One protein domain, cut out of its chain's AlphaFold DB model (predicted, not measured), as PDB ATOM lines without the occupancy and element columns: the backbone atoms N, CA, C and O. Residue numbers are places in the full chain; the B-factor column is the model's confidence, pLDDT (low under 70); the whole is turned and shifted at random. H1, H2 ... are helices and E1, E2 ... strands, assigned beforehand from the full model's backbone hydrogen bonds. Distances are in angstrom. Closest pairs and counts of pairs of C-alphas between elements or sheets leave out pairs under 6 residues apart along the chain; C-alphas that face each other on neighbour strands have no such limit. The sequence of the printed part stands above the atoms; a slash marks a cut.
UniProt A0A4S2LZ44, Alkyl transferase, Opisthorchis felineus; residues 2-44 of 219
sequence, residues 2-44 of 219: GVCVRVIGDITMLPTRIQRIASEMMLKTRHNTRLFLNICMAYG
ATOM      1  N   GLY A   2     211.819 228.573 285.046       89.56
ATOM      2  CA  GLY A   2     211.777 229.694 284.101       89.56
ATOM      3  C   GLY A   2     210.623 230.657 284.377       89.56
ATOM      4  O   GLY A   2     209.994 230.581 285.434       89.56
ATOM      5  N   VAL A   3     210.353 231.546 283.423       95.06
ATOM      6  CA  VAL A   3     209.219 232.484 283.452       95.06
ATOM      7  C   VAL A   3     207.992 231.815 282.832       95.06
ATOM      8  O   VAL A   3     208.098 231.247 281.748       95.06
ATOM      9  N   CYS A   4     206.847 231.854 283.511       96.25
ATOM     10  CA  CYS A   4     205.538 231.518 282.958       96.25
ATOM     11  C   CYS A   4     204.949 232.775 282.333       96.25
ATOM     12  O   CYS A   4     204.682 233.747 283.042       96.25
ATOM     13  N   VAL A   5     204.797 232.776 281.012       97.00
ATOM     14  CA  VAL A   5     204.250 233.921 280.289       97.00
ATOM     15  C   VAL A   5     202.787 233.657 279.982       97.00
ATOM     16  O   VAL A   5     202.431 232.591 279.485       97.00
ATOM     17  N   ARG A   6     201.937 234.636 280.278       96.38
ATOM     18  CA  ARG A   6     200.501 234.607 280.000       96.38
ATOM     19  C   ARG A   6     200.125 235.852 279.223       96.38
ATOM     20  O   ARG A   6     200.490 236.953 279.625       96.38
ATOM     21  N   VAL A   7     199.386 235.682 278.137       96.94
ATOM     22  CA  VAL A   7     198.760 236.794 277.419       96.94
ATOM     23  C   VAL A   7     197.303 236.866 277.863       96.94
ATOM     24  O   VAL A   7     196.600 235.862 277.794       96.94
ATOM     25  N   ILE A   8     196.875 238.022 278.368       96.19
ATOM     26  CA  ILE A   8     195.520 238.238 278.891       96.19
ATOM     27  C   ILE A   8     194.813 239.364 278.130       96.19
ATOM     28  O   ILE A   8     195.449 240.342 277.743       96.19
ATOM     29  N   GLY A   9     193.506 239.215 277.914       95.62
ATOM     30  CA  GLY A   9     192.700 240.057 277.024       95.62
ATOM     31  C   GLY A   9     191.999 239.240 275.939       95.62
ATOM     32  O   GLY A   9     192.057 238.005 275.950       95.62
ATOM     33  N   ASP A  10     191.346 239.923 274.999       94.62
ATOM     34  CA  ASP A  10     190.659 239.262 273.891       94.62
ATOM     35  C   ASP A  10     191.645 238.908 272.769       94.62
ATOM     36  O   ASP A  10     191.865 239.643 271.804       94.62
ATOM     37  N   ILE A  11     192.239 237.719 272.888       92.19
ATOM     38  CA  ILE A  11     193.177 237.184 271.894       92.19
ATOM     39  C   ILE A  11     192.508 237.045 270.517       92.19
ATOM     40  O   ILE A  11     193.203 237.092 269.505       92.19
ATOM     41  N   THR A  12     191.180 236.904 270.435       92.06
ATOM     42  CA  THR A  12     190.485 236.735 269.149       92.06
ATOM     43  C   THR A  12     190.538 237.985 268.275       92.06
ATOM     44  O   THR A  12     190.525 237.856 267.052       92.06
ATOM     45  N   MET A  13     190.700 239.164 268.884       94.06
ATOM     46  CA  MET A  13     190.869 240.438 268.179       94.06
ATOM     47  C   MET A  13     192.263 240.614 267.562       94.06
ATOM     48  O   MET A  13     192.470 241.507 266.740       94.06
ATOM     49  N   LEU A  14     193.244 239.799 267.959       94.56
ATOM     50  CA  LEU A  14     194.612 239.911 267.456       94.56
ATOM     51  C   LEU A  14     194.752 239.236 266.082       94.56
ATOM     52  O   LEU A  14     194.046 238.272 265.795       94.56
ATOM     53  N   PRO A  15     195.712 239.646 265.234       95.62
ATOM     54  CA  PRO A  15     195.998 238.931 263.992       95.62
ATOM     55  C   PRO A  15     196.344 237.458 264.250       95.62
ATOM     56  O   PRO A  15     197.095 237.155 265.180       95.62
ATOM     57  N   THR A  16     195.885 236.540 263.393       94.00
ATOM     58  CA  THR A  16     196.047 235.079 263.564       94.00
ATOM     59  C   THR A  16     197.489 234.657 263.857       94.00
ATOM     60  O   THR A  16     197.739 233.794 264.697       94.00
ATOM     61  N   ARG A  17     198.468 235.315 263.219       94.31
ATOM     62  CA  ARG A  17     199.898 235.084 263.476       94.31
ATOM     63  C   ARG A  17     200.280 235.354 264.937       94.31
ATOM     64  O   ARG A  17     201.022 234.567 265.518       94.31
ATOM     65  N   ILE A  18     199.787 236.446 265.520       95.00
ATOM     66  CA  ILE A  18     200.047 236.820 266.917       95.00
ATOM     67  C   ILE A  18     199.324 235.866 267.864       95.00
ATOM     68  O   ILE A  18     199.932 235.417 268.832       95.00
ATOM     69  N   GLN A  19     198.081 235.484 267.552       95.50
ATOM     70  CA  GLN A  19     197.341 234.493 268.343       95.50
ATOM     71  C   GLN A  19     198.112 233.175 268.470       95.50
ATOM     72  O   GLN A  19     198.230 232.631 269.570       95.50
ATOM     73  N   ARG A  20     198.679 232.682 267.361       94.56
ATOM     74  CA  ARG A  20     199.493 231.461 267.344       94.56
ATOM     75  C   ARG A  20     200.737 231.603 268.220       94.56
ATOM     76  O   ARG A  20     200.956 230.771 269.092       94.56
ATOM     77  N   ILE A  21     201.517 232.671 268.025       95.69
ATOM     78  CA  ILE A  21     202.753 232.919 268.791       95.69
ATOM     79  C   ILE A  21     202.454 233.032 270.292       95.69
ATOM     80  O   ILE A  21     203.155 232.431 271.106       95.69
ATOM     81  N   ALA A  22     201.401 233.767 270.661       96.19
ATOM     82  CA  ALA A  22     200.955 233.881 272.045       96.19
ATOM     83  C   ALA A  22     200.585 232.507 272.623       96.19
ATOM     84  O   ALA A  22     201.060 232.144 273.697       96.19
ATOM     85  N   SER A  23     199.811 231.711 271.877       96.06
ATOM     86  CA  SER A  23     199.379 230.377 272.309       96.06
ATOM     87  C   SER A  23     200.560 229.420 272.500       96.06
ATOM     88  O   SER A  23     200.675 228.784 273.546       96.06
ATOM     89  N   GLU A  24     201.488 229.361 271.541       96.00
ATOM     90  CA  GLU A  24     202.707 228.545 271.630       96.00
ATOM     91  C   GLU A  24     203.575 228.937 272.832       96.00
ATOM     92  O   GLU A  24     204.050 228.072 273.573       96.00
ATOM     93  N   MET A  25     203.764 230.240 273.059       96.00
ATOM     94  CA  MET A  25     204.539 230.760 274.184       96.00
ATOM     95  C   MET A  25     203.905 230.383 275.530       96.00
ATOM     96  O   MET A  25     204.603 229.906 276.433       96.00
ATOM     97  N   MET A  26     202.588 230.562 275.660       96.50
ATOM     98  CA  MET A  26     201.846 230.206 276.870       96.50
ATOM     99  C   MET A  26     201.928 228.701 277.141       96.50
ATOM    100  O   MET A  26     202.260 228.299 278.253       96.50
ATOM    101  N   LEU A  27     201.728 227.856 276.123       96.62
ATOM    102  CA  LEU A  27     201.825 226.398 276.257       96.62
ATOM    103  C   LEU A  27     203.233 225.942 276.649       96.62
ATOM    104  O   LEU A  27     203.387 225.127 277.559       96.62
ATOM    105  N   LYS A  28     204.269 226.498 276.010       96.50
ATOM    106  CA  LYS A  28     205.671 226.156 276.288       96.50
ATOM    107  C   LYS A  28     206.100 226.549 277.701       96.50
ATOM    108  O   LYS A  28     206.969 225.901 278.281       96.50
ATOM    109  N   THR A  29     205.510 227.607 278.256       96.75
ATOM    110  CA  THR A  29     205.895 228.153 279.564       96.75
ATOM    111  C   THR A  29     204.916 227.837 280.697       96.75
ATOM    112  O   THR A  29     205.215 228.171 281.842       96.75
ATOM    113  N   ARG A  30     203.807 227.123 280.435       95.06
ATOM    114  CA  ARG A  30     202.715 226.886 281.404       95.06
ATOM    115  C   ARG A  30     203.143 226.257 282.731       95.06
ATOM    116  O   ARG A  30     202.574 226.565 283.770       95.06
ATOM    117  N   HIS A  31     204.159 225.395 282.697       95.38
ATOM    118  CA  HIS A  31     204.654 224.658 283.869       95.38
ATOM    119  C   HIS A  31     205.774 225.388 284.621       95.38
ATOM    120  O   HIS A  31     206.345 224.854 285.571       95.38
ATOM    121  N   ASN A  32     206.133 226.601 284.194       95.75
ATOM    122  CA  ASN A  32     207.100 227.419 284.910       95.75
ATOM    123  C   ASN A  32     206.457 228.045 286.156       95.75
ATOM    124  O   ASN A  32     205.327 228.515 286.122       95.75
ATOM    125  N   THR A  33     207.195 228.074 287.264       93.69
ATOM    126  CA  THR A  33     206.649 228.485 288.572       93.69
ATOM    127  C   THR A  33     207.455 229.582 289.268       93.69
ATOM    128  O   THR A  33     207.048 230.057 290.324       93.69
ATOM    129  N   ARG A  34     208.600 230.003 288.705       94.06
ATOM    130  CA  ARG A  34     209.525 230.943 289.368       94.06
ATOM    131  C   ARG A  34     209.093 232.403 289.229       94.06
ATOM    132  O   ARG A  34     209.214 233.163 290.182       94.06
ATOM    133  N   LEU A  35     208.631 232.796 288.046       94.38
ATOM    134  CA  LEU A  35     208.159 234.146 287.746       94.38
ATOM    135  C   LEU A  35     206.944 234.045 286.834       94.38
ATOM    136  O   LEU A  35     206.958 233.246 285.902       94.38
ATOM    137  N   PHE A  36     205.934 234.873 287.077       95.44
ATOM    138  CA  PHE A  36     204.761 234.984 286.220       95.44
ATOM    139  C   PHE A  36     204.782 236.349 285.539       95.44
ATOM    140  O   PHE A  36     204.845 237.371 286.218       95.44
ATOM    141  N   LEU A  37     204.739 236.357 284.209       96.88
ATOM    142  CA  LEU A  37     204.648 237.563 283.396       96.88
ATOM    143  C   LEU A  37     203.295 237.575 282.691       96.88
ATOM    144  O   LEU A  37     203.048 236.752 281.812       96.88
ATOM    145  N   ASN A  38     202.433 238.514 283.073       97.38
ATOM    146  CA  ASN A  38     201.156 238.752 282.408       97.38
ATOM    147  C   ASN A  38     201.322 239.898 281.410       97.38
ATOM    148  O   ASN A  38     201.666 241.009 281.807       97.38
ATOM    149  N   ILE A  39     201.070 239.633 280.133       97.31
ATOM    150  CA  ILE A  39     201.094 240.628 279.065       97.31
ATOM    151  C   ILE A  39     199.651 240.894 278.647       97.31
ATOM    152  O   ILE A  39     198.974 240.001 278.141       97.31
ATOM    153  N   CYS A  40     199.178 242.116 278.856       97.06
ATOM    154  CA  CYS A  40     197.823 242.504 278.485       97.06
ATOM    155  C   CYS A  40     197.785 242.931 277.011       97.06
ATOM    156  O   CYS A  40     198.439 243.904 276.639       97.06
ATOM    157  N   MET A  41     197.039 242.217 276.165       96.62
ATOM    158  CA  MET A  41     196.879 242.521 274.736       96.62
ATOM    159  C   MET A  41     195.405 242.491 274.359       96.62
ATOM    160  O   MET A  41     194.713 241.555 274.745       96.62
ATOM    161  N   ALA A  42     194.935 243.496 273.607       95.88
ATOM    162  CA  ALA A  42     193.498 243.699 273.369       95.88
ATOM    163  C   ALA A  42     192.698 243.594 274.688       95.88
ATOM    164  O   ALA A  42     191.693 242.895 274.797       95.88
ATOM    165  N   TYR A  43     193.229 244.233 275.731       97.50
ATOM    166  CA  TYR A  43     192.734 244.139 277.096       97.50
ATOM    167  C   TYR A  43     192.034 245.437 277.497       97.50
ATOM    168  O   TYR A  43     192.564 246.524 277.262       97.50
ATOM    169  N   GLY A  44     190.895 245.292 278.170       96.81
ATOM    170  CA  GLY A  44     190.216 246.341 278.922       96.81
ATOM    171  C   GLY A  44     189.615 245.737 280.190       96.81
ATOM    172  O   GLY A  44     189.117 244.609 280.163       96.81
TER     173      GLY A  44
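AT A GLANCE: This is residues 2 to 44 of the 219 residues of the protein "Alkyl transferase" of Opisthorchis felineus (UniProt A0A4S2LZ44). Two parallel strands, E1 and E2, lie side by side as a narrow ribbon, and a single helix, H1, runs back along the E1 side of it, with far fewer close C-alphas to E2. E1 is in the middle of this flat, simple arrangement, which spans 30 by 21 by 9 A. The printed part has 43 residues with one named helix and two named strands, in the order E1, H1, E2, and its class is mixed, helices and strands. It is compact, with a radius of gyration of the C-alphas of 10.4 A.

HOW THE PARTS SIT: Begin at E1, residues 3 to 8, and set beside it E2, residues 35 to 40: they are parallel neighbours, with 21 degrees between their directions. Look at C-alphas 3 and 35, which face each other at 4.7 A, and at N 4 and O 35, within hydrogen-bond range at 2.8 A, as are N 39 and O 6 at 2.8 A. Between the strands comes H1, residues 16 to 29; its closest C-alphas to E1 are those of Cys 4 and Thr 29, 4.8 A apart. E1, H1 and E2 form a strand-helix-strand unit, two parallel neighbour strands joined through a helix, with a left-handed crossover. In H1 every O i to N i+4 pair is within hydrogen-bond range.

IN THESE COORDINATES: Find C-alpha 3 at (209.219, 232.484, 283.452); from there E1 runs 15.5 A to Ile 8. H1 begins at C-alpha 16, (196.047, 235.079, 263.564), and runs 20.0 A to Thr 29. E2 runs 16.2 A from Leu 35 to C-alpha 40 at (197.823, 242.504, 278.485).

THE WHOLE: The two C-alphas farthest apart, those of Pro 15 and Arg 34, are 29.8 A apart. The link from E1 to H1 is short and that from H1 to E2 is tight. The printed part has no cut, its mean pLDDT is 95.5, and no printed residue is under 70.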